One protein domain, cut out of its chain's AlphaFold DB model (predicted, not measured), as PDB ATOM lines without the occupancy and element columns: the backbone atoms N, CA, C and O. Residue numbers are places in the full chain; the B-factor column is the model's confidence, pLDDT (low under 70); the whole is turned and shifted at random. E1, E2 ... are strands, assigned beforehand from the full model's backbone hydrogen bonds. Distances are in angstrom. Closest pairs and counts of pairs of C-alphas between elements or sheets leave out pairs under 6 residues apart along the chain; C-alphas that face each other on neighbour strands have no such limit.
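AT A GLANCE: This is residues 42 to 241 of the 468 residues of an uncharacterized protein of Rhizobacter sp. Root1221 (UniProt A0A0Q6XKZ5). One long, twisted antiparallel sheet winds round into an incomplete barrel, with an open seam between E7 and E8. The long hairpins of E9, E10 and E11 extend toward one end, and the unnamed residues 42 to 54 run across the opposite end. The printed part has 200 residues with no named helix and thirteen named strands, E1 to E13 in order, holding 124 residues; the class is all strand. The sheet is branched at E4. The whole is compact, with a radius of gyration of the C-alphas of 17.3 A and spans of 52 by 41 by 40 A.

IN THESE COORDINATES: After residues 42 to 54, E1 is residues 55 to 62, beginning at C-alpha 55 (16.296, -30.145, 5.363). E2 is 67 to 74, E3 78 to 80, E4 83 to 91 (24.8 A), E5 100 to 106, E6 109 to 113 and E7 120 to 125. E8 is 133 to 141 (26.8 A), E9 153 to 170 (37.4 A), E10 173 to 190 (43.0 A), E11 197 to 209 (37.4 A), E12 213 to 221 and E13 226 to 236 (28.6 A), ending at C-alpha 236 (12.575, -33.589, 9.487). E9 bends by 106 degrees at residue 167, E10 by 91 degrees at 176, E12 by 56 degrees at 216 and E13 by 60 degrees at 233.

HOW THE PARTS SIT: E1 has E2 on one side, with N 58 and O 70 at 2.8 A, and E13 on the other, with N 57 and O 233 at 2.8 A. E4 has E2 and E3 on one side, with N 73 and O 89 at 2.9 A and N 78 and O 85 at 2.8 A, and E5 on the other, with N 88 and O 101 at 2.7 A. E3 to E7 form a meander, each strand the antiparallel neighbour of the one before; N 104 and O 111 are 2.8 A apart, and N 112 and O 121 are 2.8 A apart. E8 to E13 form a second meander, with N 140 and O 154 at 2.8 A, N 161 and O 182 at 2.8 A, N 183 and O 204 at 2.8 A, N 205 and O 218 at 2.8 A, and N 229 and O 217 at 2.8 A. Edge strands E7 and E8 are not neighbours; their closest C-alphas, of Thr 120 and Phe 138, are 7.1 A apart. The closest C-alphas of E9 and E13, of Thr 170 and Leu 231, are 6.0 A apart.

THE WHOLE: The C-alphas farthest apart, of Asp 194 and Arg 239, are 53.3 A apart. The printed part has no cut. The link from E8 to E9, 11 residues, is long. Mean pLDDT of the printed part is 89.8; residues 93 to 99 and 224 are under 70.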
ATOM      1  N   VAL A  42      22.198 -53.856  14.622       94.81
ATOM      2  CA  VAL A  42      21.770 -52.473  14.409       94.81
ATOM      3  C   VAL A  42      20.247 -52.422  14.579       94.81
ATOM      4  O   VAL A  42      19.546 -53.202  13.926       94.81
ATOM      5  N   PRO A  43      19.711 -51.552  15.457       93.00
ATOM      6  CA  PRO A  43      18.273 -51.419  15.651       93.00
ATOM      7  C   PRO A  43      17.533 -51.157  14.339       93.00
ATOM      8  O   PRO A  43      18.005 -50.409  13.488       93.00
ATOM      9  N   ALA A  44      16.335 -51.717  14.195       91.00
ATOM     10  CA  ALA A  44      15.448 -51.336  13.105       91.00
ATOM     11  C   ALA A  44      14.957 -49.900  13.342       91.00
ATOM     12  O   ALA A  44      14.114 -49.655  14.205       91.00
ATOM     13  N   ALA A  45      15.518 -48.951  12.600       93.19
ATOM     14  CA  ALA A  45      15.153 -47.547  12.646       93.19
ATOM     15  C   ALA A  45      15.377 -46.898  11.279       93.19
ATOM     16  O   ALA A  45      16.109 -47.414  10.433       93.19
ATOM     17  N   ASP A  46      14.754 -45.742  11.074       94.88
ATOM     18  CA  ASP A  46      15.000 -44.939   9.889       94.88
ATOM     19  C   ASP A  46      16.274 -44.101  10.058       94.88
ATOM     20  O   ASP A  46      16.240 -43.016  10.630       94.88
ATOM     21  N   TYR A  47      17.404 -44.599   9.568       96.06
ATOM     22  CA  TYR A  47      18.689 -43.901   9.655       96.06
ATOM     23  C   TYR A  47      18.879 -42.796   8.610       96.06
ATOM     24  O   TYR A  47      19.892 -42.106   8.652       96.06
ATOM     25  N   TYR A  48      17.942 -42.623   7.671       96.31
ATOM     26  CA  TYR A  48      18.005 -41.566   6.661       96.31
ATOM     27  C   TYR A  48      16.590 -41.246   6.139       96.31
ATOM     28  O   TYR A  48      16.165 -41.757   5.093       96.31
ATOM     29  N   PRO A  49      15.798 -40.446   6.875       95.94
ATOM     30  CA  PRO A  49      14.488 -40.003   6.404       95.94
ATOM     31  C   PRO A  49      14.625 -39.182   5.113       95.94
ATOM     32  O   PRO A  49      15.593 -38.444   4.933       95.94
ATOM     33  N   LEU A  50      13.683 -39.359   4.187       95.25
ATOM     34  CA  LEU A  50      13.690 -38.733   2.855       95.25
ATOM     35  C   LEU A  50      12.311 -38.149   2.527       95.25
ATOM     36  O   LEU A  50      11.802 -38.315   1.419       95.25
ATOM     37  N   HIS A  51      11.656 -37.510   3.495       94.56
ATOM     38  CA  HIS A  51      10.378 -36.866   3.215       94.56
ATOM     39  C   HIS A  51      10.628 -35.602   2.397       94.56
ATOM     40  O   HIS A  51      11.567 -34.848   2.651       94.56
ATOM     41  N   THR A  52       9.786 -35.348   1.399       94.00
ATOM     42  CA  THR A  52       9.873 -34.110   0.622       94.00
ATOM     43  C   THR A  52       9.761 -32.897   1.544       94.00
ATOM     44  O   THR A  52       8.818 -32.785   2.325       94.00
ATOM     45  N   GLY A  53      10.714 -31.973   1.423       91.31
ATOM     46  CA  GLY A  53      10.830 -30.788   2.266       91.31
ATOM     47  C   GLY A  53      11.699 -30.973   3.511       91.31
ATOM     48  O   GLY A  53      11.942 -29.976   4.196       91.31
ATOM     49  N   ASP A  54      12.190 -32.187   3.791       95.31
ATOM     50  CA  ASP A  54      13.214 -32.398   4.815       95.31
ATOM     51  C   ASP A  54      14.460 -31.559   4.475       95.31
ATOM     52  O   ASP A  54      14.855 -31.446   3.309       95.31
ATOM     53  N   ARG A  55      15.079 -30.955   5.494       94.81
ATOM     54  CA  ARG A  55      16.296 -30.145   5.363       94.81
ATOM     55  C   ARG A  55      17.332 -30.505   6.415       94.81
ATOM     56  O   ARG A  55      16.988 -30.824   7.553       94.81
ATOM     57  N   ARG A  56      18.609 -30.402   6.056       95.31
ATOM     58  CA  ARG A  56      19.751 -30.583   6.965       95.31
ATOM     59  C   ARG A  56      20.810 -29.538   6.656       95.31
ATOM     60  O   ARG A  56      21.257 -29.475   5.519       95.31
ATOM     61  N   ALA A  57      21.188 -28.726   7.636       93.75
ATOM     62  CA  ALA A  57      22.250 -27.735   7.507       93.75
ATOM     63  C   ALA A  57      23.537 -28.278   8.108       93.75
ATOM     64  O   ALA A  57      23.524 -28.830   9.206       93.75
ATOM     65  N   TYR A  58      24.645 -28.072   7.412       93.06
ATOM     66  CA  TYR A  58      25.955 -28.585   7.776       93.06
ATOM     67  C   TYR A  58      27.008 -27.479   7.796       93.06
ATOM     68  O   TYR A  58      26.869 -26.456   7.123       93.06
ATOM     69  N   GLU A  59      28.074 -27.710   8.559       90.50
ATOM     70  CA  GLU A  59      29.346 -26.997   8.445       90.50
ATOM     71  C   GLU A  59      30.425 -28.000   8.038       90.50
ATOM     72  O   GLU A  59      30.672 -28.954   8.773       90.50
ATOM     73  N   SER A  60      31.062 -27.765   6.892       89.06
ATOM     74  CA  SER A  60      32.319 -28.405   6.509       89.06
ATOM     75  C   SER A  60      33.480 -27.615   7.093       89.06
ATOM     76  O   SER A  60      33.517 -26.388   6.968       89.06
ATOM     77  N   ALA A  61      34.446 -28.308   7.680       86.69
ATOM     78  CA  ALA A  61      35.730 -27.771   8.100       86.69
ATOM     79  C   ALA A  61      36.852 -28.538   7.393       86.69
ATOM     80  O   ALA A  61      36.935 -29.760   7.511       86.69
ATOM     81  N   TYR A  62      37.708 -27.817   6.675       81.69
ATOM     82  CA  TYR A  62      38.837 -28.373   5.929       81.69
ATOM     83  C   TYR A  62      40.138 -28.273   6.734       81.69
ATOM     84  O   TYR A  62      40.256 -27.471   7.667       81.69
ATOM     85  N   SER A  63      41.131 -29.082   6.363       79.69
ATOM     86  CA  SER A  63      42.459 -29.126   6.994       79.69
ATOM     87  C   SER A  63      43.190 -27.775   7.006       79.69
ATOM     88  O   SER A  63      43.957 -27.499   7.929       79.69
ATOM     89  N   ASP A  64      42.921 -26.902   6.032       79.31
ATOM     90  CA  ASP A  64      43.481 -25.547   5.945       79.31
ATOM     91  C   ASP A  64      42.788 -24.522   6.869       79.31
ATOM     92  O   ASP A  64      43.163 -23.347   6.902       79.31
ATOM     93  N   GLY A  65      41.793 -24.965   7.645       81.44
ATOM     94  CA  GLY A  65      41.002 -24.144   8.557       81.44
ATOM     95  C   GLY A  65      39.809 -23.447   7.900       81.44
ATOM     96  O   GLY A  65      39.039 -22.784   8.603       81.44
ATOM     97  N   THR A  66      39.622 -23.598   6.586       81.69
ATOM     98  CA  THR A  66      38.459 -23.066   5.873       81.69
ATOM     99  C   THR A  66      37.189 -23.746   6.367       81.69
ATOM    100  O   THR A  66      37.153 -24.956   6.597       81.69
ATOM    101  N   LYS A  67      36.125 -22.955   6.520       84.06
ATOM    102  CA  LYS A  67      34.798 -23.439   6.891       84.06
ATOM    103  C   LYS A  67      33.756 -23.010   5.880       84.06
ATOM    104  O   LYS A  67      33.773 -21.870   5.415       84.06
ATOM    105  N   PHE A  68      32.822 -23.904   5.601       82.00
ATOM    106  CA  PHE A  68      31.748 -23.681   4.649       82.00
ATOM    107  C   PHE A  68      30.433 -24.208   5.210       82.00
ATOM    108  O   PHE A  68      30.400 -25.290   5.784       82.00
ATOM    109  N   ARG A  69      29.349 -23.444   5.064       85.38
ATOM    110  CA  ARG A  69      28.017 -23.841   5.537       85.38
ATOM    111  C   ARG A  69      27.076 -23.996   4.367       85.38
ATOM    112  O   ARG A  69      27.101 -23.169   3.467       85.38
ATOM    113  N   TYR A  70      26.233 -25.012   4.412       85.94
ATOM    114  CA  TYR A  70      25.259 -25.298   3.365       85.94
ATOM    115  C   TYR A  70      24.090 -26.092   3.943       85.94
ATOM    116  O   TYR A  70      24.174 -26.632   5.046       85.94
ATOM    117  N   ALA A  71      22.993 -26.165   3.201       88.31
ATOM    118  CA  ALA A  71      21.870 -27.038   3.480       88.31
ATOM    119  C   ALA A  71      21.715 -28.090   2.383       88.31
ATOM    120  O   ALA A  71      22.055 -27.862   1.229       88.31
ATOM    121  N   ILE A  72      21.166 -29.241   2.750       91.00
ATOM    122  CA  ILE A  72      20.629 -30.227   1.822       91.00
ATOM    123  C   ILE A  72      19.115 -30.215   1.983       91.00
ATOM    124  O   ILE A  72      18.626 -30.363   3.104       91.00
ATOM    125  N   ALA A  73      18.385 -30.059   0.880       91.19
ATOM    126  CA  ALA A  73      16.928 -30.136   0.846       91.19
ATOM    127  C   ALA A  73      16.462 -31.351   0.040       91.19
ATOM    128  O   ALA A  73      16.888 -31.554  -1.098       91.19
ATOM    129  N   VAL A  74      15.554 -32.140   0.613       94.06
ATOM    130  CA  VAL A  74      14.945 -33.288  -0.064       94.06
ATOM    131  C   VAL A  74      13.785 -32.804  -0.935       94.06
ATOM    132  O   VAL A  74      12.804 -32.241  -0.447       94.06
ATOM    133  N   GLY A  75      13.887 -33.018  -2.240       92.75
ATOM    134  CA  GLY A  75      12.866 -32.660  -3.214       92.75
ATOM    135  C   GLY A  75      11.735 -33.685  -3.329       92.75
ATOM    136  O   GLY A  75      11.602 -34.632  -2.548       92.75
ATOM    137  N   ALA A  76      10.873 -33.469  -4.324       94.00
ATOM    138  CA  ALA A  76       9.779 -34.383  -4.628       94.00
ATOM    139  C   ALA A  76      10.315 -35.732  -5.125       94.00
ATOM    140  O   ALA A  76      11.256 -35.775  -5.921       94.00
ATOM    141  N   ALA A  77       9.684 -36.819  -4.682       93.31
ATOM    142  CA  ALA A  77       9.991 -38.153  -5.176       93.31
ATOM    143  C   ALA A  77       9.882 -38.206  -6.710       93.31
ATOM    144  O   ALA A  77       8.941 -37.681  -7.307       93.31
ATOM    145  N   THR A  78      10.841 -38.869  -7.339       93.19
ATOM    146  CA  THR A  78      10.927 -39.066  -8.783       93.19
ATOM    147  C   THR A  78      11.160 -40.542  -9.090       93.19
ATOM    148  O   THR A  78      11.557 -41.314  -8.218       93.19
ATOM    149  N   THR A  79      10.911 -40.962 -10.326       91.44
ATOM    150  CA  THR A  79      11.233 -42.323 -10.764       91.44
ATOM    151  C   THR A  79      12.601 -42.322 -11.425       91.44
ATOM    152  O   THR A  79      12.782 -41.681 -12.458       91.44
ATOM    153  N   VAL A  80      13.546 -43.085 -10.879       84.75
ATOM    154  CA  VAL A  80      14.859 -43.315 -11.497       84.75
ATOM    155  C   VAL A  80      15.084 -44.810 -11.625       84.75
ATOM    156  O   VAL A  80      14.963 -45.544 -10.650       84.75
ATOM    157  N   ASN A  81      15.352 -45.278 -12.846       83.25
ATOM    158  CA  ASN A  81      15.561 -46.699 -13.154       83.25
ATOM    159  C   ASN A  81      14.441 -47.623 -12.622       83.25
ATOM    160  O   ASN A  81      14.689 -48.747 -12.197       83.25
ATOM    161  N   GLY A  82      13.192 -47.137 -12.625       84.31
ATOM    162  CA  GLY A  82      12.025 -47.879 -12.129       84.31
ATOM    163  C   GLY A  82      11.874 -47.918 -10.603       84.31
ATOM    164  O   GLY A  82      10.940 -48.549 -10.115       84.31
ATOM    165  N   GLN A  83      12.745 -47.241  -9.851       87.50
ATOM    166  CA  GLN A  83      12.654 -47.088  -8.399       87.50
ATOM    167  C   GLN A  83      12.234 -45.667  -8.020       87.50
ATOM    168  O   GLN A  83      12.472 -44.713  -8.763       87.50
ATOM    169  N   THR A  84      11.626 -45.516  -6.844       92.94
ATOM    170  CA  THR A  84      11.363 -44.201  -6.255       92.94
ATOM    171  C   THR A  84      12.665 -43.627  -5.699       92.94
ATOM    172  O   THR A  84      13.203 -44.130  -4.714       92.94
ATOM    173  N   GLY A  85      13.174 -42.590  -6.357       93.69
ATOM    174  CA  GLY A  85      14.323 -41.804  -5.930       93.69
ATOM    175  C   GLY A  85      13.897 -40.465  -5.335       93.69
ATOM    176  O   GLY A  85      12.859 -39.908  -5.689       93.69
ATOM    177  N   PHE A  86      14.722 -39.932  -4.447       94.88
ATOM    178  CA  PHE A  86      14.522 -38.657  -3.774       94.88
ATOM    179  C   PHE A  86      15.712 -37.758  -4.101       94.88
ATOM    180  O   PHE A  86      16.837 -38.084  -3.712       94.88
ATOM    181  N   PRO A  87      15.504 -36.668  -4.856       92.38
ATOM    182  CA  PRO A  87      16.573 -35.738  -5.147       92.38
ATOM    183  C   PRO A  87      16.926 -34.965  -3.875       92.38
ATOM    184  O   PRO A  87      16.053 -34.395  -3.230       92.38
ATOM    185  N   GLU A  88      18.196 -34.928  -3.522       90.62
ATOM    186  CA  GLU A  88      18.762 -34.050  -2.512       90.62
ATOM    187  C   GLU A  88      19.490 -32.913  -3.216       90.62
ATOM    188  O   GLU A  88      20.395 -33.150  -4.010       90.62
ATOM    189  N   GLN A  89      19.080 -31.681  -2.944       85.94
ATOM    190  CA  GLN A  89      19.694 -30.487  -3.511       85.94
ATOM    191  C   GLN A  89      20.605 -29.847  -2.474       85.94
ATOM    192  O   GLN A  89      20.130 -29.471  -1.399       85.94
ATOM    193  N   LEU A  90      21.886 -29.693  -2.804       83.75
ATOM    194  CA  LEU A  90      22.777 -28.812  -2.065       83.75
ATOM    195  C   LEU A  90      22.360 -27.363  -2.319       83.75
ATOM    196  O   LEU A  90      22.166 -26.916  -3.448       83.75
ATOM    197  N   GLN A  91      22.226 -26.634  -1.225       78.88
ATOM    198  CA  GLN A  91      21.869 -25.234  -1.164       78.88
ATOM    199  C   GLN A  91      22.935 -24.550  -0.327       78.88
ATOM    200  O   GLN A  91      22.913 -24.617   0.902       78.88
ATOM    201  N   ALA A  92      23.899 -23.931  -0.992       73.25
ATOM    202  CA  ALA A  92      24.971 -23.234  -0.313       73.25
ATOM    203  C   ALA A  92      24.943 -21.730  -0.596       73.25
ATOM    204  O   ALA A  92      24.467 -21.325  -1.654       73.25
ATOM    205  N   PRO A  93      25.472 -20.905   0.320       64.19
ATOM    206  CA  PRO A  93      25.776 -19.520   0.028       64.19
ATOM    207  C   PRO A  93      26.905 -19.426  -1.005       64.19
ATOM    208  O   PRO A  93      27.968 -20.020  -0.831       64.19
ATOM    209  N   ASN A  94      26.691 -18.613  -2.029       59.44
ATOM    210  CA  ASN A  94      27.578 -18.291  -3.153       59.44
ATOM    211  C   ASN A  94      27.730 -19.390  -4.226       59.44
ATOM    212  O   ASN A  94      28.681 -19.355  -5.011       59.44
ATOM    213  N   ALA A  95      26.808 -20.354  -4.280       58.00
ATOM    214  CA  ALA A  95      26.773 -21.411  -5.282       58.00
ATOM    215  C   ALA A  95      25.860 -21.035  -6.464       58.00
ATOM    216  O   ALA A  95      24.636 -20.998  -6.370       58.00
ATOM    217  N   VAL A  96      26.474 -20.833  -7.634       49.41
ATOM    218  CA  VAL A  96      25.776 -20.518  -8.900       49.41
ATOM    219  C   VAL A  96      24.926 -21.698  -9.407       49.41
ATOM    220  O   VAL A  96      24.030 -21.509 -10.230       49.41
ATOM    221  N   GLN A  97      25.177 -22.917  -8.919       55.31
ATOM    222  CA  GLN A  97      24.379 -24.111  -9.202       55.31
ATOM    223  C   GLN A  97      24.137 -24.905  -7.918       55.31
ATOM    224  O   GLN A  97      25.052 -25.122  -7.130       55.31
ATOM    225  N   SER A  98      22.899 -25.365  -7.736       60.69
ATOM    226  CA  SER A  98      22.589 -26.411  -6.768       60.69
ATOM    227  C   SER A  98      23.022 -27.752  -7.354       60.69
ATOM    228  O   SER A  98      22.397 -28.223  -8.312       60.69
ATOM    229  N   ASP A  99      24.049 -28.379  -6.789       65.69
ATOM    230  CA  ASP A  99      24.310 -29.782  -7.093       65.69
ATOM    231  C   ASP A  99      23.166 -30.624  -6.539       65.69
ATOM    232  O   ASP A  99      22.749 -30.484  -5.387       65.69
ATOM    233  N   SER A 100      22.613 -31.485  -7.386       74.50
ATOM    234  CA  SER A 100      21.555 -32.405  -6.995       74.50
ATOM    235  C   SER A 100      22.088 -33.819  -7.028       74.50
ATOM    236  O   SER A 100      22.625 -34.218  -8.056       74.50
ATOM    237  N   GLN A 101      21.862 -34.585  -5.970       86.62
ATOM    238  CA  GLN A 101      22.055 -36.029  -5.972       86.62
ATOM    239  C   GLN A 101      20.731 -36.767  -5.835       86.62
ATOM    240  O   GLN A 101      19.756 -36.176  -5.393       86.62
ATOM    241  N   VAL A 102      20.655 -38.043  -6.221       90.81
ATOM    242  CA  VAL A 102      19.418 -38.825  -6.065       90.81
ATOM    243  C   VAL A 102      19.668 -40.024  -5.172       90.81
ATOM    244  O   VAL A 102      20.486 -40.885  -5.490       90.81
ATOM    245  N   LEU A 103      18.918 -40.100  -4.075       94.31
ATOM    246  CA  LEU A 103      18.948 -41.225  -3.154       94.31
ATOM    247  C   LEU A 103      17.763 -42.153  -3.398       94.31
ATOM    248  O   LEU A 103      16.624 -41.711  -3.520       94.31
ATOM    249  N   VAL A 104      18.016 -43.454  -3.423       94.25
ATOM    250  CA  VAL A 104      16.982 -44.487  -3.381       94.25
ATOM    251  C   VAL A 104      17.020 -45.135  -2.013       94.25
ATOM    252  O   VAL A 104      18.075 -45.542  -1.526       94.25
ATOM    253  N   LYS A 105      15.847 -45.265  -1.404       93.50
ATOM    254  CA  LYS A 105      15.682 -45.905  -0.107       93.50
ATOM    255  C   LYS A 105      14.693 -47.049  -0.203       93.50
ATOM    256  O   LYS A 105      13.614 -46.913  -0.774       93.50
ATOM    257  N   THR A 106      15.075 -48.172   0.384       91.75
ATOM    258  CA  THR A 106      14.256 -49.379   0.499       91.75
ATOM    259  C   THR A 106      14.432 -49.970   1.896       91.75
ATOM    260  O   THR A 106      15.215 -49.463   2.699       91.75
ATOM    261  N   GLU A 107      13.749 -51.073   2.193       90.25
ATOM    262  CA  GLU A 107      13.958 -51.811   3.446       90.25
ATOM    263  C   GLU A 107      15.398 -52.328   3.599       90.25
ATOM    264  O   GLU A 107      15.871 -52.494   4.721       90.25
ATOM    265  N   SER A 108      16.121 -52.537   2.489       91.94
ATOM    266  CA  SER A 108      17.513 -52.998   2.521       91.94
ATOM    267  C   SER A 108      18.534 -51.877   2.737       91.94
ATOM    268  O   SER A 108      19.734 -52.148   2.738       91.94
ATOM    269  N   GLY A 109      18.089 -50.624   2.889       93.38
ATOM    270  CA  GLY A 109      18.950 -49.476   3.169       93.38
ATOM    271  C   GLY A 109      18.850 -48.341   2.146       93.38
ATOM    272  O   GLY A 109      17.811 -48.140   1.511       93.38
ATOM    273  N   VAL A 110      19.933 -47.570   2.026       95.00
ATOM    274  CA  VAL A 110      19.997 -46.290   1.301       95.00
ATOM    275  C   VAL A 110      21.141 -46.320   0.298       95.00
ATOM    276  O   VAL A 110      22.270 -46.680   0.639       95.00
ATOM    277  N   ARG A 111      20.846 -45.925  -0.940       93.62
ATOM    278  CA  ARG A 111      21.790 -45.912  -2.058       93.62
ATOM    279  C   ARG A 111      21.795 -44.555  -2.737       93.62
ATOM    280  O   ARG A 111      20.733 -44.007  -3.011       93.62
ATOM    281  N   LEU A 112      22.979 -44.065  -3.060       91.94
ATOM    282  CA  LEU A 112      23.194 -42.931  -3.939       91.94
ATOM    283  C   LEU A 112      23.283 -43.411  -5.388       91.94
ATOM    284  O   LEU A 112      24.089 -44.281  -5.723       91.94
ATOM    285  N   ILE A 113      22.471 -42.813  -6.254       87.31
ATOM    286  CA  ILE A 113      22.630 -42.933  -7.699       87.31
ATOM    287  C   ILE A 113      23.757 -41.996  -8.123       87.31
ATOM    288  O   ILE A 113      23.642 -40.779  -7.978       87.31
ATOM    289  N   VAL A 114      24.825 -42.575  -8.664       83.31
ATOM    290  CA  VAL A 114      25.949 -41.835  -9.238       83.31
ATOM    291  C   VAL A 114      25.659 -41.662 -10.733       83.31
ATOM    292  O   VAL A 114      25.536 -42.664 -11.440       83.31
ATOM    293  N   PRO A 115      25.458 -40.441 -11.254       74.12
ATOM    294  CA  PRO A 115      25.142 -40.290 -12.668       74.12
ATOM    295  C   PRO A 115      26.303 -40.697 -13.550       74.12
ATOM    296  O   PRO A 115      27.462 -40.499 -13.208       74.12
ATOM    297  N   GLY A 116      25.968 -41.255 -14.710       77.06
ATOM    298  CA  GLY A 116      26.974 -41.776 -15.628       77.06
ATOM    299  C   GLY A 116      27.675 -43.038 -15.121       77.06
ATOM    300  O   GLY A 116      28.498 -43.576 -15.855       77.06
ATOM    301  N   ALA A 117      27.341 -43.534 -13.923       86.06
ATOM    302  CA  ALA A 117      27.874 -44.784 -13.413       86.06
ATOM    303  C   ALA A 117      27.065 -46.002 -13.872       86.06
ATOM    304  O   ALA A 117      25.853 -45.929 -14.097       86.06
ATOM    305  N   ASP A 118      27.733 -47.150 -13.945       89.69
ATOM    306  CA  ASP A 118      27.115 -48.461 -14.180       89.69
ATOM    307  C   ASP A 118      26.520 -49.094 -12.903       89.69
ATOM    308  O   ASP A 118      25.949 -50.187 -12.949       89.69
ATOM    309  N   GLY A 119      26.603 -48.388 -11.771       87.31
ATOM    310  CA  GLY A 119      26.153 -48.844 -10.462       87.31
ATOM    311  C   GLY A 119      25.715 -47.712  -9.530       87.31
ATOM    312  O   GLY A 119      25.521 -46.565  -9.923       87.31
ATOM    313  N   THR A 120      25.519 -48.059  -8.259       88.06
ATOM    314  CA  THR A 120      25.108 -47.133  -7.194       88.06
ATOM    315  C   THR A 120      26.022 -47.291  -5.993       88.06
ATOM    316  O   THR A 120      26.459 -48.408  -5.713       88.06
ATOM    317  N   PHE A 121      26.205 -46.228  -5.220       91.25
ATOM    318  CA  PHE A 121      26.898 -46.308  -3.942       91.25
ATOM    319  C   PHE A 121      25.918 -46.618  -2.805       91.25
ATOM    320  O   PHE A 121      25.037 -45.824  -2.484       91.25
ATOM    321  N   GLU A 122      26.052 -47.777  -2.172       93.94
ATOM    322  CA  GLU A 122      25.262 -48.171  -1.007       93.94
ATOM    323  C   GLU A 122      25.838 -47.560   0.273       93.94
ATOM    324  O   GLU A 122      26.768 -48.096   0.884       93.94
ATOM    325  N   MET A 123      25.248 -46.429   0.666       93.69
ATOM    326  CA  MET A 123      25.606 -45.657   1.857       93.69
ATOM    327  C   MET A 123      25.286 -46.420   3.142       93.69
ATOM    328  O   MET A 123      26.076 -46.447   4.080       93.69
ATOM    329  N   ILE A 124      24.105 -47.042   3.185       94.50
ATOM    330  CA  ILE A 124      23.608 -47.786   4.341       94.50
ATOM    331  C   ILE A 124      23.045 -49.103   3.827       94.50
ATOM    332  O   ILE A 124      22.191 -49.097   2.942       94.50
ATOM    333  N   ARG A 125      23.469 -50.222   4.417       95.12
ATOM    334  CA  ARG A 125      22.890 -51.549   4.184       95.12
ATOM    335  C   ARG A 125      22.151 -52.013   5.434       95.12
ATOM    336  O   ARG A 125      22.698 -51.936   6.528       95.12
ATOM    337  N   LEU A 126      20.929 -52.506   5.266       94.19
ATOM    338  CA  LEU A 126      20.085 -53.055   6.328       94.19
ATOM    339  C   LEU A 126      19.480 -54.412   5.912       94.19
ATOM    340  O   LEU A 126      19.298 -54.658   4.718       94.19
ATOM    341  N   PRO A 127      19.147 -55.295   6.875       95.31
ATOM    342  CA  PRO A 127      19.533 -55.221   8.288       95.31
ATOM    343  C   PRO A 127      21.057 -55.319   8.459       95.31
ATOM    344  O   PRO A 127      21.747 -55.896   7.619       95.31
ATOM    345  N   ALA A 128      21.579 -54.742   9.541       93.88
ATOM    346  CA  ALA A 128      23.011 -54.670   9.812       93.88
ATOM    347  C   ALA A 128      23.359 -55.173  11.215       93.88
ATOM    348  O   ALA A 128      22.517 -55.266  12.111       93.88
ATOM    349  N   SER A 129      24.630 -55.490  11.421       96.56
ATOM    350  CA  SER A 129      25.205 -55.758  12.740       96.56
ATOM    351  C   SER A 129      26.596 -55.144  12.803       96.56
ATOM    352  O   SER A 129      27.263 -55.026  11.775       96.56
ATOM    353  N   VAL A 130      27.034 -54.737  13.990       96.50
ATOM    354  CA  VAL A 130      28.376 -54.184  14.199       96.50
ATOM    355  C   VAL A 130      29.428 -55.189  13.722       96.50
ATOM    356  O   VAL A 130      29.341 -56.381  14.009       96.50
ATOM    357  N   GLY A 131      30.400 -54.705  12.948       96.44
ATOM    358  CA  GLY A 131      31.422 -55.516  12.286       96.44
ATOM    359  C   GLY A 131      31.003 -56.105  10.935       96.44
ATOM    360  O   GLY A 131      31.837 -56.711  10.264       96.44
ATOM    361  N   MET A 132      29.749 -55.928  10.495       96.94
ATOM    362  CA  MET A 132      29.330 -56.330   9.149       96.94
ATOM    363  C   MET A 132      30.152 -55.575   8.102       96.94
ATOM    364  O   MET A 132      30.185 -54.346   8.106       96.94
ATOM    365  N   ALA A 133      30.768 -56.318   7.185       97.06
ATOM    366  CA  ALA A 133      31.570 -55.776   6.097       97.06
ATOM    367  C   ALA A 133      31.036 -56.235   4.737       97.06
ATOM    368  O   ALA A 133      30.531 -57.353   4.595       97.06
ATOM    369  N   TYR A 134      31.154 -55.377   3.730       96.50
ATOM    370  CA  TYR A 134      30.801 -55.692   2.350       96.50
ATOM    371  C   TYR A 134      31.614 -54.854   1.365       96.50
ATOM    372  O   TYR A 134      32.038 -53.745   1.674       96.50
ATOM    373  N   ALA A 135      31.816 -55.397   0.166       96.44
ATOM    374  CA  ALA A 135      32.484 -54.703  -0.924       96.44
ATOM    375  C   ALA A 135      31.469 -54.201  -1.959       96.44
ATOM    376  O   ALA A 135      30.410 -54.811  -2.146       96.44
ATOM    377  N   GLN A 136      31.807 -53.104  -2.627       94.62
ATOM    378  CA  GLN A 136      31.055 -52.531  -3.740       94.62
ATOM    379  C   GLN A 136      32.030 -52.193  -4.865       94.62
ATOM    380  O   GLN A 136      33.166 -51.805  -4.589       94.62
ATOM    381  N   HIS A 137      31.574 -52.340  -6.106       95.19
ATOM    382  CA  HIS A 137      32.332 -51.979  -7.294       95.19
ATOM    383  C   HIS A 137      31.401 -51.332  -8.314       95.19
ATOM    384  O   HIS A 137      30.326 -51.876  -8.581       95.19
ATOM    385  N   PHE A 138      31.810 -50.196  -8.869       91.06
ATOM    386  CA  PHE A 138      31.151 -49.563 -10.010       91.06
ATOM    387  C   PHE A 138      32.148 -48.695 -10.780       91.06
ATOM    388  O   PHE A 138      33.182 -48.290 -10.246       91.06
ATOM    389  N   SER A 139      31.826 -48.406 -12.033       90.00
ATOM    390  CA  SER A 139      32.569 -47.498 -12.902       90.00
ATOM    391  C   SER A 139      31.717 -46.284 -13.239       90.00
ATOM    392  O   SER A 139      30.501 -46.411 -13.369       90.00
ATOM    393  N   ALA A 140      32.340 -45.125 -13.422       86.94
ATOM    394  CA  ALA A 140      31.689 -43.894 -13.855       86.94
ATOM    395  C   ALA A 140      32.565 -43.129 -14.856       86.94
ATOM    396  O   ALA A 140      33.772 -43.360 -14.957       86.94
ATOM    397  N   SER A 141      31.950 -42.219 -15.611       82.69
ATOM    398  CA  SER A 141      32.701 -41.189 -16.335       82.69
ATOM    399  C   SER A 141      33.295 -40.203 -15.328       82.69
ATOM    400  O   SER A 141      32.546 -39.637 -14.533       82.69
ATOM    401  N   GLY A 142      34.613 -40.029 -15.362       73.25
ATOM    402  CA  GLY A 142      35.356 -39.094 -14.522       73.25
ATOM    403  C   GLY A 142      35.567 -37.734 -15.181       73.25
ATOM    404  O   GLY A 142      34.998 -37.428 -16.235       73.25
ATOM    405  N   GLU A 143      36.407 -36.914 -14.553       75.69
ATOM    406  CA  GLU A 143      36.899 -35.676 -15.161       75.69
ATOM    407  C   GLU A 143      37.881 -35.962 -16.306       75.69
ATOM    408  O   GLU A 143      38.452 -37.040 -16.411       75.69
ATOM    409  N   ASP A 144      38.069 -34.988 -17.186       79.25
ATOM    410  CA  ASP A 144      39.100 -35.019 -18.226       79.25
ATOM    411  C   ASP A 144      40.415 -34.486 -17.626       79.25
ATOM    412  O   ASP A 144      40.686 -33.279 -17.654       79.25
ATOM    413  N   ILE A 145      41.190 -35.365 -16.974       79.56
ATOM    414  CA  ILE A 145      42.384 -34.970 -16.204       79.56
ATOM    415  C   ILE A 145      43.541 -34.585 -17.130       79.56
ATOM    416  O   ILE A 145      44.374 -33.743 -16.773       79.56
ATOM    417  N   ASP A 146      43.626 -35.191 -18.310       78.94
ATOM    418  CA  ASP A 146      44.668 -34.898 -19.296       78.94
ATOM    419  C   ASP A 146      44.282 -33.835 -20.334       78.94
ATOM    420  O   ASP A 146      45.133 -33.436 -21.135       78.94
ATOM    421  N   GLN A 147      43.075 -33.275 -20.218       85.00
ATOM    422  CA  GLN A 147      42.568 -32.141 -20.989       85.00
ATOM    423  C   GLN A 147      42.500 -32.420 -22.493       85.00
ATOM    424  O   GLN A 147      42.706 -31.514 -23.314       85.00
ATOM    425  N   ASP A 148      42.216 -33.664 -22.871       87.25
ATOM    426  CA  ASP A 148      42.082 -34.082 -24.266       87.25
ATOM    427  C   ASP A 148      40.650 -33.964 -24.812       87.25
ATOM    428  O   ASP A 148      40.394 -34.258 -25.985       87.25
ATOM    429  N   GLN A 149      39.742 -33.432 -23.994       87.44
ATOM    430  CA  GLN A 149      38.310 -33.270 -24.241       87.44
ATOM    431  C   GLN A 149      37.528 -34.588 -24.272       87.44
ATOM    432  O   GLN A 149      36.370 -34.606 -24.709       87.44
ATOM    433  N   VAL A 150      38.117 -35.680 -23.787       87.50
ATOM    434  CA  VAL A 150      37.463 -36.964 -23.557       87.50
ATOM    435  C   VAL A 150      37.484 -37.247 -22.059       87.50
ATOM    436  O   VAL A 150      38.529 -37.287 -21.432       87.50
ATOM    437  N   ALA A 151      36.307 -37.461 -21.473       83.38
ATOM    438  CA  ALA A 151      36.208 -37.811 -20.059       83.38
ATOM    439  C   ALA A 151      36.954 -39.121 -19.758       83.38
ATOM    440  O   ALA A 151      36.768 -40.121 -20.467       83.38
ATOM    441  N   ASP A 152      37.731 -39.127 -18.676       87.81
ATOM    442  CA  ASP A 152      38.416 -40.322 -18.199       87.81
ATOM    443  C   ASP A 152      37.422 -41.342 -17.632       87.81
ATOM    444  O   ASP A 152      36.243 -41.059 -17.396       87.81
ATOM    445  N   VAL A 153      37.890 -42.571 -17.412       91.00
ATOM    446  CA  VAL A 153      37.079 -43.615 -16.769       91.00
ATOM    447  C   VAL A 153      37.549 -43.811 -15.342       91.00
ATOM    448  O   VAL A 153      38.714 -44.129 -15.112       91.00
ATOM    449  N   GLU A 154      36.628 -43.703 -14.395       90.69
ATOM    450  CA  GLU A 154      36.889 -43.965 -12.985       90.69
ATOM    451  C   GLU A 154      36.263 -45.283 -12.563       90.69
ATOM    452  O   GLU A 154      35.100 -45.553 -12.861       90.69
ATOM    453  N   THR A 155      37.023 -46.102 -11.840       92.69
ATOM    454  CA  THR A 155      36.493 -47.279 -11.152       92.69
ATOM    455  C   THR A 155      36.633 -47.123  -9.648       92.69
ATOM    456  O   THR A 155      37.654 -46.655  -9.142       92.69
ATOM    457  N   TYR A 156      35.584 -47.520  -8.939       91.88
ATOM    458  CA  TYR A 156      35.442 -47.362  -7.502       91.88
ATOM    459  C   TYR A 156      35.406 -48.737  -6.852       91.88
ATOM    460  O   TYR A 156      34.439 -49.473  -7.026       91.88
ATOM    461  N   ASP A 157      36.430 -49.064  -6.069       95.50
ATOM    462  CA  ASP A 157      36.474 -50.253  -5.221       95.50
ATOM    463  C   ASP A 157      36.294 -49.832  -3.763       95.50
ATOM    464  O   ASP A 157      37.130 -49.132  -3.190       95.50
ATOM    465  N   ILE A 158      35.183 -50.243  -3.154       95.75
ATOM    466  CA  ILE A 158      34.769 -49.731  -1.845       95.75
ATOM    467  C   ILE A 158      34.611 -50.876  -0.858       95.75
ATOM    468  O   ILE A 158      33.699 -51.691  -0.988       95.75
ATOM    469  N   ALA A 159      35.427 -50.882   0.194       97.50
ATOM    470  CA  ALA A 159      35.227 -51.727   1.365       97.50
ATOM    471  C   ALA A 159      34.431 -50.953   2.425       97.50
ATOM    472  O   ALA A 159      34.910 -49.974   2.995       97.50
ATOM    473  N   SER A 160      33.193 -51.376   2.670       97.06
ATOM    474  CA  SER A 160      32.270 -50.749   3.619       97.06
ATOM    475  C   SER A 160      32.141 -51.597   4.879       97.06
ATOM    476  O   SER A 160      32.012 -52.819   4.786       97.06
ATOM    477  N   THR A 161      32.139 -50.961   6.048       97.94
ATOM    478  CA  THR A 161      32.042 -51.632   7.350       97.94
ATOM    479  C   THR A 161      31.084 -50.890   8.273       97.94
ATOM    480  O   THR A 161      31.165 -49.670   8.404       97.94
ATOM    481  N   VAL A 162      30.217 -51.625   8.965       98.06
ATOM    482  CA  VAL A 162      29.451 -51.110  10.106       98.06
ATOM    483  C   VAL A 162      30.398 -51.060  11.303       98.06
ATOM    484  O   VAL A 162      30.619 -52.071  11.969       98.06
ATOM    485  N   ALA A 163      31.006 -49.903  11.544       97.06
ATOM    486  CA  ALA A 163      32.043 -49.735  12.555       97.06
ATOM    487  C   ALA A 163      31.484 -49.803  13.984       97.06
ATOM    488  O   ALA A 163      32.137 -50.348  14.873       97.06
ATOM    489  N   GLY A 164      30.264 -49.307  14.206       97.31
ATOM    490  CA  GLY A 164      29.654 -49.313  15.531       97.31
ATOM    491  C   GLY A 164      28.362 -48.514  15.637       97.31
ATOM    492  O   GLY A 164      27.839 -47.986  14.653       97.31
ATOM    493  N   LEU A 165      27.857 -48.431  16.868       97.56
ATOM    494  CA  LEU A 165      26.786 -47.527  17.271       97.56
ATOM    495  C   LEU A 165      27.340 -46.573  18.322       97.56
ATOM    496  O   LEU A 165      27.737 -46.995  19.406       97.56
ATOM    497  N   GLU A 166      27.364 -45.286  18.003       97.44
ATOM    498  CA  GLU A 166      28.075 -44.286  18.797       97.44
ATOM    499  C   GLU A 166      27.140 -43.171  19.258       97.44
ATOM    500  O   GLU A 166      26.077 -42.939  18.685       97.44
ATOM    501  N   THR A 167      27.522 -42.477  20.327       98.06
ATOM    502  CA  THR A 167      26.883 -41.203  20.663       98.06
ATOM    503  C   THR A 167      27.640 -40.090  19.961       98.06
ATOM    504  O   THR A 167      28.846 -39.968  20.157       98.06
ATOM    505  N   VAL A 168      26.932 -39.267  19.190       98.12
ATOM    506  CA  VAL A 168      27.506 -38.125  18.471       98.12
ATOM    507  C   VAL A 168      26.861 -36.841  18.971       98.12
ATOM    508  O   VAL A 168      25.637 -36.749  19.057       98.12
ATOM    509  N   GLU A 169      27.680 -35.849  19.296       97.88
ATOM    510  CA  GLU A 169      27.228 -34.510  19.672       97.88
ATOM    511  C   GLU A 169      27.577 -33.525  18.561       97.88
ATOM    512  O   GLU A 169      28.710 -33.477  18.082       97.88
ATOM    513  N   THR A 170      26.589 -32.740  18.149       97.81
ATOM    514  CA  THR A 170      26.742 -31.665  17.171       97.81
ATOM    515  C   THR A 170      25.977 -30.431  17.656       97.81
ATOM    516  O   THR A 170      25.214 -30.521  18.623       97.81
ATOM    517  N   PRO A 171      26.114 -29.267  16.999       96.56
ATOM    518  CA  PRO A 171      25.276 -28.110  17.318       96.56
ATOM    519  C   PRO A 171      23.765 -28.389  17.211       96.56
ATOM    520  O   PRO A 171      22.987 -27.781  17.941       96.56
ATOM    521  N   ALA A 172      23.354 -29.351  16.375       96.44
ATOM    522  CA  ALA A 172      21.960 -29.779  16.240       96.44
ATOM    523  C   ALA A 172      21.453 -30.655  17.404       96.44
ATOM    524  O   ALA A 172      20.259 -30.951  17.463       96.44
ATOM    525  N   GLY A 173      22.332 -31.097  18.310       96.38
ATOM    526  CA  GLY A 173      21.967 -31.868  19.496       96.38
ATOM    527  C   GLY A 173      22.852 -33.087  19.760       96.38
ATOM    528  O   GLY A 173      23.926 -33.262  19.187       96.38
ATOM    529  N   ARG A 174      22.375 -33.941  20.671       97.62
ATOM    530  CA  ARG A 174      23.029 -35.192  21.070       97.62
ATOM    531  C   ARG A 174      22.262 -36.383  20.508       97.62
ATOM    532  O   ARG A 174      21.093 -36.576  20.835       97.62
ATOM    533  N   PHE A 175      22.940 -37.200  19.713       98.00
ATOM    534  CA  PHE A 175      22.366 -38.337  19.004       98.00
ATOM    535  C   PHE A 175      22.932 -39.636  19.565       98.00
ATOM    536  O   PHE A 175      24.102 -39.957  19.364       98.00
ATOM    537  N   GLU A 176      22.109 -40.387  20.292       96.94
ATOM    538  CA  GLU A 176      22.493 -41.701  20.802       96.94
ATOM    539  C   GLU A 176      22.373 -42.771  19.716       96.94
ATOM    540  O   GLU A 176      21.443 -42.750  18.907       96.94
ATOM    541  N   ARG A 177      23.279 -43.755  19.750       96.00
ATOM    542  CA  ARG A 177      23.256 -44.935  18.868       96.00
ATOM    543  C   ARG A 177      23.227 -44.572  17.374       96.00
ATOM    544  O   ARG A 177      22.553 -45.237  16.583       96.00
ATOM    545  N   ALA A 178      23.961 -43.531  16.987       98.19
ATOM    546  CA  ALA A 178      24.208 -43.205  15.593       98.19
ATOM    547  C   ALA A 178      25.004 -44.338  14.927       98.19
ATOM    548  O   ALA A 178      26.008 -44.802  15.468       98.19
ATOM    549  N   LEU A 179      24.538 -44.790  13.765       98.25
ATOM    550  CA  LEU A 179      25.173 -45.813  12.946       98.25
ATOM    551  C   LEU A 179      26.450 -45.254  12.326       98.25
ATOM    552  O   LEU A 179      26.380 -44.393  11.452       98.25
ATOM    553  N   HIS A 180      27.593 -45.762  12.779       98.00
ATOM    554  CA  HIS A 180      28.899 -45.419  12.241       98.00
ATOM    555  C   HIS A 180      29.238 -46.359  11.077       98.00
ATOM    556  O   HIS A 180      29.443 -47.562  11.265       98.00
ATOM    557  N   MET A 181      29.277 -45.803   9.869       97.31
ATOM    558  CA  MET A 181      29.656 -46.476   8.630       97.31
ATOM    559  C   MET A 181      31.037 -46.006   8.190       97.31
ATOM    560  O   MET A 181      31.231 -44.818   7.953       97.31
ATOM    561  N   ARG A 182      31.971 -46.942   8.023       96.69
ATOM    562  CA  ARG A 182      33.293 -46.678   7.451       96.69
ATOM    563  C   ARG A 182      33.355 -47.186   6.022       96.69
ATOM    564  O   ARG A 182      33.112 -48.369   5.790       96.69
ATOM    565  N   HIS A 183      33.770 -46.340   5.092       94.69
ATOM    566  CA  HIS A 183      34.049 -46.709   3.709       94.69
ATOM    567  C   HIS A 183      35.514 -46.430   3.393       94.69
ATOM    568  O   HIS A 183      35.962 -45.288   3.453       94.69
ATOM    569  N   GLN A 184      36.256 -47.474   3.038       94.94
ATOM    570  CA  GLN A 184      37.573 -47.345   2.430       94.94
ATOM    571  C   GLN A 184      37.390 -47.420   0.920       94.94
ATOM    572  O   GLN A 184      36.940 -48.441   0.401       94.94
ATOM    573  N   ILE A 185      37.684 -46.323   0.239       92.06
ATOM    574  CA  ILE A 185      37.400 -46.117  -1.176       92.06
ATOM    575  C   ILE A 185      38.732 -46.078  -1.906       92.06
ATOM    576  O   ILE A 185      39.591 -45.264  -1.581       92.06
ATOM    577  N   THR A 186      38.892 -46.949  -2.893       92.94
ATOM    578  CA  THR A 186      39.970 -46.867  -3.878       92.94
ATOM    579  C   THR A 186      39.360 -46.405  -5.189       92.94
ATOM    580  O   THR A 186      38.455 -47.058  -5.705       92.94
ATOM    581  N   VAL A 187      39.838 -45.276  -5.702       91.12
ATOM    582  CA  VAL A 187      39.432 -44.738  -7.003       91.12
ATOM    583  C   VAL A 187      40.588 -44.934  -7.964       91.12
ATOM    584  O   VAL A 187      41.701 -44.496  -7.680       91.12
ATOM    585  N   ASN A 188      40.339 -45.606  -9.083       90.94
ATOM    586  CA  ASN A 188      41.299 -45.742 -10.168       90.94
ATOM    587  C   ASN A 188      40.799 -44.944 -11.369       90.94
ATOM    588  O   ASN A 188      39.831 -45.346 -12.013       90.94
ATOM    589  N   THR A 189      41.478 -43.849 -11.692       89.88
ATOM    590  CA  THR A 189      41.162 -43.010 -12.850       89.88
ATOM    591  C   THR A 189      42.078 -43.383 -14.002       89.88
ATOM    592  O   THR A 189      43.301 -43.254 -13.909       89.88
ATOM    593  N   ARG A 190      41.498 -43.885 -15.089       92.06
ATOM    594  CA  ARG A 190      42.210 -44.250 -16.310       92.06
ATOM    595  C   ARG A 190      42.105 -43.121 -17.327       92.06
ATOM    596  O   ARG A 190      41.028 -42.912 -17.880       92.06
ATOM    597  N   ARG A 191      43.251 -42.505 -17.617       90.94
ATOM    598  CA  ARG A 191      43.382 -41.404 -18.572       90.94
ATOM    599  C   ARG A 191      43.039 -41.812 -20.004       90.94
ATOM    600  O   ARG A 191      43.451 -42.888 -20.456       90.94
ATOM    601  N   SER A 192      42.294 -40.970 -20.701       90.88
ATOM    602  CA  SER A 192      41.795 -41.162 -22.062       90.88
ATOM    603  C   SER A 192      42.935 -41.193 -23.091       90.88
ATOM    604  O   SER A 192      42.935 -42.061 -23.973       90.88
ATOM    605  N   THR A 193      43.953 -40.335 -22.943       90.81
ATOM    606  CA  THR A 193      45.026 -40.168 -23.944       90.81
ATOM    607  C   THR A 193      46.019 -41.323 -24.005       90.81
ATOM    608  O   THR A 193      46.445 -41.729 -25.090       90.81
ATOM    609  N   ASP A 194      46.439 -41.835 -22.846       89.25
ATOM    610  CA  ASP A 194      47.553 -42.783 -22.729       89.25
ATOM    611  C   ASP A 194      47.209 -44.051 -21.935       89.25
ATOM    612  O   ASP A 194      48.011 -44.989 -21.873       89.25
ATOM    613  N   GLY A 195      46.001 -44.125 -21.368       90.19
ATOM    614  CA  GLY A 195      45.524 -45.274 -20.611       90.19
ATOM    615  C   GLY A 195      46.206 -45.467 -19.258       90.19
ATOM    616  O   GLY A 195      45.994 -46.515 -18.643       90.19
ATOM    617  N   VAL A 196      47.024 -44.514 -18.799       92.31
ATOM    618  CA  VAL A 196      47.662 -44.571 -17.480       92.31
ATOM    619  C   VAL A 196      46.599 -44.485 -16.395       92.31
ATOM    620  O   VAL A 196      45.677 -43.678 -16.472       92.31
ATOM    621  N   VAL A 197      46.765 -45.307 -15.361       91.44
ATOM    622  CA  VAL A 197      45.882 -45.322 -14.195       91.44
ATOM    623  C   VAL A 197      46.520 -44.537 -13.056       91.44
ATOM    624  O   VAL A 197      47.665 -44.798 -12.681       91.44
ATOM    625  N   VAL A 198      45.765 -43.591 -12.510       87.75
ATOM    626  CA  VAL A 198      46.076 -42.873 -11.275       87.75
ATOM    627  C   VAL A 198      45.168 -43.422 -10.180       87.75
ATOM    628  O   VAL A 198      43.968 -43.563 -10.393       87.75
ATOM    629  N   THR A 199      45.737 -43.754  -9.021       88.62
ATOM    630  CA  THR A 199      44.988 -44.345  -7.905       88.62
ATOM    631  C   THR A 199      44.948 -43.388  -6.721       88.62
ATOM    632  O   THR A 199      45.998 -42.958  -6.244       88.62
ATOM    633  N   GLY A 200      43.746 -43.110  -6.221       86.81
ATOM    634  CA  GLY A 200      43.496 -42.418  -4.956       86.81
ATOM    635  C   GLY A 200      42.883 -43.360  -3.921       86.81
ATOM    636  O   GLY A 200      42.104 -44.247  -4.272       86.81
ATOM    637  N   VAL A 201      43.226 -43.178  -2.642       85.81
ATOM    638  CA  VAL A 201      42.639 -43.944  -1.531       85.81
ATOM    639  C   VAL A 201      42.122 -42.995  -0.460       85.81
ATOM    640  O   VAL A 201      42.851 -42.128   0.022       85.81
ATOM    641  N   PHE A 202      40.872 -43.204  -0.056       86.19
ATOM    642  CA  PHE A 202      40.158 -42.374   0.908       86.19
ATOM    643  C   PHE A 202      39.512 -43.243   1.980       86.19
ATOM    644  O   PHE A 202      39.047 -44.350   1.708       86.19
ATOM    645  N   THR A 203      39.454 -42.738   3.207       90.44
ATOM    646  CA  THR A 203      38.608 -43.291   4.265       90.44
ATOM    647  C   THR A 203      37.555 -42.261   4.626       90.44
ATOM    648  O   THR A 203      37.896 -41.163   5.057       90.44
ATOM    649  N   ASN A 204      36.287 -42.636   4.468       91.31
ATOM    650  CA  ASN A 204      35.146 -41.829   4.868       91.31
ATOM    651  C   ASN A 204      34.384 -42.537   5.983       91.31
ATOM    652  O   ASN A 204      33.880 -43.645   5.794       91.31
ATOM    653  N   ASP A 205      34.276 -41.871   7.120       95.12
ATOM    654  CA  ASP A 205      33.440 -42.266   8.239       95.12
ATOM    655  C   ASP A 205      32.173 -41.409   8.243       95.12
ATOM    656  O   ASP A 205      32.249 -40.183   8.220       95.12
ATOM    657  N   TYR A 206      31.007 -42.045   8.283       96.38
ATOM    658  CA  TYR A 206      29.705 -41.391   8.379       96.38
ATOM    659  C   TYR A 206      28.997 -41.834   9.647       96.38
ATOM    660  O   TYR A 206      28.962 -43.022   9.962       96.38
ATOM    661  N   TRP A 207      28.348 -40.896  10.327       98.38
ATOM    662  CA  TRP A 207      27.469 -41.184  11.451       98.38
ATOM    663  C   TRP A 207      26.042 -40.818  11.081       98.38
ATOM    664  O   TRP A 207      25.738 -39.648  10.840       98.38
ATOM    665  N   PHE A 208      25.157 -41.812  11.068       98.25
ATOM    666  CA  PHE A 208      23.741 -41.640  10.772       98.25
ATOM    667  C   PHE A 208      22.909 -41.792  12.044       98.25
ATOM    668  O   PHE A 208      22.928 -42.844  12.675       98.25
ATOM    669  N   ALA A 209      22.162 -40.765  12.437       98.12
ATOM    670  CA  ALA A 209      21.285 -40.831  13.597       98.12
ATOM    671  C   ALA A 209      19.867 -41.298  13.212       98.12
ATOM    672  O   ALA A 209      19.317 -40.822  12.208       98.12
ATOM    673  N   PRO A 210      19.240 -42.180  14.017       96.81
ATOM    674  CA  PRO A 210      17.842 -42.562  13.844       96.81
ATOM    675  C   PRO A 210      16.909 -41.347  13.773       96.81
ATOM    676  O   PRO A 210      16.962 -40.463  14.624       96.81
ATOM    677  N   GLY A 211      16.036 -41.318  12.770       95.75
ATOM    678  CA  GLY A 211      15.050 -40.262  12.550       95.75
ATOM    679  C   GLY A 211      15.625 -38.943  12.037       95.75
ATOM    680  O   GLY A 211      14.866 -37.991  11.896       95.75
ATOM    681  N   VAL A 212      16.929 -38.867  11.748       97.00
ATOM    682  CA  VAL A 212      17.580 -37.615  11.328       97.00
ATOM    683  C   VAL A 212      18.325 -37.777  10.014       97.00
ATOM    684  O   VAL A 212      18.088 -36.987   9.102       97.00
ATOM    685  N   GLY A 213      19.169 -38.799   9.858       96.38
ATOM    686  CA  GLY A 213      20.098 -38.892   8.726       96.38
ATOM    687  C   GLY A 213      21.545 -38.706   9.159       96.38
ATOM    688  O   GLY A 213      21.892 -38.963  10.311       96.38
ATOM    689  N   MET A 214      22.392 -38.253   8.237       97.25
ATOM    690  CA  MET A 214      23.794 -37.966   8.535       97.25
ATOM    691  C   MET A 214      23.898 -36.828   9.557       97.25
ATOM    692  O   MET A 214      23.361 -35.743   9.348       97.25
ATOM    693  N   VAL A 215      24.588 -37.078  10.668       98.19
ATOM    694  CA  VAL A 215      24.877 -36.070  11.702       98.19
ATOM    695  C   VAL A 215      26.337 -35.638  11.686       98.19
ATOM    696  O   VAL A 215      26.652 -34.516  12.081       98.19
ATOM    697  N   ARG A 216      27.226 -36.506  11.199       97.06
ATOM    698  CA  ARG A 216      28.648 -36.221  11.042       97.06
ATOM    699  C   ARG A 216      29.241 -37.017   9.884       97.06
ATOM    700  O   ARG A 216      28.798 -38.138   9.632       97.06
ATOM    701  N   GLN A 217      30.266 -36.469   9.245       94.44
ATOM    702  CA  GLN A 217      31.150 -37.193   8.342       94.44
ATOM    703  C   GLN A 217      32.595 -36.752   8.567       94.44
ATOM    704  O   GLN A 217      32.872 -35.563   8.553       94.44
ATOM    705  N   GLY A 218      33.515 -37.704   8.698       89.62
ATOM    706  CA  GLY A 218      34.953 -37.458   8.684       89.62
ATOM    707  C   GLY A 218      35.579 -38.094   7.451       89.62
ATOM    708  O   GLY A 218      35.325 -39.265   7.176       89.62
ATOM    709  N   GLY A 219      36.388 -37.340   6.715       83.62
ATOM    710  CA  GLY A 219      37.139 -37.828   5.560       83.62
ATOM    711  C   GLY A 219      38.640 -37.676   5.771       83.62
ATOM    712  O   GLY A 219      39.087 -36.652   6.291       83.62
ATOM    713  N   LEU A 220      39.409 -38.682   5.359       80.00
ATOM    714  CA  LEU A 220      40.867 -38.626   5.290       80.00
ATOM    715  C   LEU A 220      41.346 -39.277   3.987       80.00
ATOM    716  O   LEU A 220      41.038 -40.444   3.722       80.00
ATOM    717  N   SER A 221      42.112 -38.545   3.188       75.38
ATOM    718  CA  SER A 221      42.818 -39.061   2.016       75.38
ATOM    719  C   SER A 221      44.190 -39.625   2.395       75.38
ATOM    720  O   SER A 221      44.740 -39.369   3.470       75.38
ATOM    721  N   SER A 222      44.764 -40.442   1.510       72.31
ATOM    722  CA  SER A 222      46.055 -41.109   1.734       72.31
ATOM    723  C   SER A 222      47.253 -40.166   1.903       72.31
ATOM    724  O   SER A 222      48.276 -40.578   2.443       72.31
ATOM    725  N   ASP A 223      47.143 -38.924   1.439       70.12
ATOM    726  CA  ASP A 223      48.133 -37.851   1.604       70.12
ATOM    727  C   ASP A 223      47.957 -37.055   2.912       70.12
ATOM    728  O   ASP A 223      48.760 -36.173   3.215       70.12
ATOM    729  N   GLY A 224      46.965 -37.412   3.734       69.50
ATOM    730  CA  GLY A 224      46.711 -36.791   5.030       69.50
ATOM    731  C   GLY A 224      45.864 -35.523   4.961       69.50
ATOM    732  O   GLY A 224      45.674 -34.886   6.001       69.50
ATOM    733  N   GLU A 225      45.337 -35.160   3.787       73.81
ATOM    734  CA  GLU A 225      44.262 -34.176   3.707       73.81
ATOM    735  C   GLU A 225      42.957 -34.768   4.245       73.81
ATOM    736  O   GLU A 225      42.723 -35.977   4.255       73.81
ATOM    737  N   GLY A 226      42.102 -33.909   4.784       75.44
ATOM    738  CA  GLY A 226      40.876 -34.361   5.408       75.44
ATOM    739  C   GLY A 226      39.936 -33.218   5.720       75.44
ATOM    740  O   GLY A 226      40.302 -32.039   5.675       75.44
ATOM    741  N   GLY A 227      38.713 -33.593   6.054       82.75
ATOM    742  CA  GLY A 227      37.673 -32.662   6.447       82.75
ATOM    743  C   GLY A 227      36.677 -33.313   7.392       82.75
ATOM    744  O   GLY A 227      36.534 -34.536   7.424       82.75
ATOM    745  N   ASP A 228      36.002 -32.477   8.168       88.81
ATOM    746  CA  ASP A 228      34.900 -32.883   9.036       88.81
ATOM    747  C   ASP A 228      33.648 -32.112   8.625       88.81
ATOM    748  O   ASP A 228      33.701 -30.905   8.387       88.81
ATOM    749  N   ILE A 229      32.525 -32.809   8.539       91.81
ATOM    750  CA  ILE A 229      31.207 -32.232   8.311       91.81
ATOM    751  C   ILE A 229      30.374 -32.530   9.538       91.81
ATOM    752  O   ILE A 229      30.248 -33.684   9.942       91.81
ATOM    753  N   VAL A 230      29.750 -31.503  10.102       96.38
ATOM    754  CA  VAL A 230      28.876 -31.641  11.271       96.38
ATOM    755  C   VAL A 230      27.510 -31.023  11.014       96.38
ATOM    756  O   VAL A 230      27.396 -29.966  10.393       96.38
ATOM    757  N   LEU A 231      26.457 -31.679  11.503       97.56
ATOM    758  CA  LEU A 231      25.086 -31.187  11.406       97.56
ATOM    759  C   LEU A 231      24.869 -30.000  12.352       97.56
ATOM    760  O   LEU A 231      24.996 -30.134  13.571       97.56
ATOM    761  N   LEU A 232      24.498 -28.855  11.789       96.00
ATOM    762  CA  LEU A 232      24.177 -27.626  12.513       96.00
ATOM    763  C   LEU A 232      22.715 -27.575  12.954       96.00
ATOM    764  O   LEU A 232      22.429 -27.216  14.092       96.00
ATOM    765  N   ALA A 233      21.804 -27.945  12.056       96.88
ATOM    766  CA  ALA A 233      20.365 -27.958  12.288       96.88
ATOM    767  C   ALA A 233      19.678 -28.919  11.310       96.88
ATOM    768  O   ALA A 233      20.225 -29.238  10.252       96.88
ATOM    769  N   HIS A 234      18.473 -29.374  11.641       96.94
ATOM    770  CA  HIS A 234      17.652 -30.163  10.731       96.94
ATOM    771  C   HIS A 234      16.175 -29.813  10.849       96.94
ATOM    772  O   HIS A 234      15.695 -29.442  11.919       96.94
ATOM    773  N   LYS A 235      15.452 -30.027   9.751       97.00
ATOM    774  CA  LYS A 235      13.999 -30.038   9.671       97.00
ATOM    775  C   LYS A 235      13.560 -31.368   9.084       97.00
ATOM    776  O   LYS A 235      13.736 -31.577   7.891       97.00
ATOM    777  N   ILE A 236      13.010 -32.252   9.907       96.38
ATOM    778  CA  ILE A 236      12.575 -33.589   9.487       96.38
ATOM    779  C   ILE A 236      11.094 -33.752   9.805       96.38
ATOM    780  O   ILE A 236      10.672 -33.480  10.931       96.38
ATOM    781  N   ASP A 237      10.299 -34.175   8.820       93.31
ATOM    782  CA  ASP A 237       8.848 -34.362   8.968       93.31
ATOM    783  C   ASP A 237       8.175 -33.105   9.566       93.31
ATOM    784  O   ASP A 237       7.413 -33.136  10.535       93.31
ATOM    785  N   GLY A 238       8.575 -31.937   9.052       91.25
ATOM    786  CA  GLY A 238       8.085 -30.628   9.489       91.25
ATOM    787  C   GLY A 238       8.592 -30.134  10.852       91.25
ATOM    788  O   GLY A 238       8.312 -28.987  11.200       91.25
ATOM    789  N   ARG A 239       9.353 -30.931  11.613       93.94
ATOM    790  CA  ARG A 239       9.929 -30.528  12.907       93.94
ATOM    791  C   ARG A 239      11.347 -30.015  12.716       93.94
ATOM    792  O   ARG A 239      12.203 -30.770  12.270       93.94
ATOM    793  N   SER A 240      11.579 -28.755  13.073       95.38
ATOM    794  CA  SER A 240      12.885 -28.109  12.942       95.38
ATOM    795  C   SER A 240      13.573 -27.931  14.293       95.38
ATOM    796  O   SER A 240      12.914 -27.572  15.270       95.38
ATOM    797  N   THR A 241      14.886 -28.158  14.350       96.38
ATOM    798  CA  THR A 241      15.726 -27.780  15.503       96.38
ATOM    799  C   THR A 241      16.043 -26.295  15.523       96.38
ATOM    800  O   THR A 241      16.354 -25.757  16.581       96.38
TER     801      THR A 241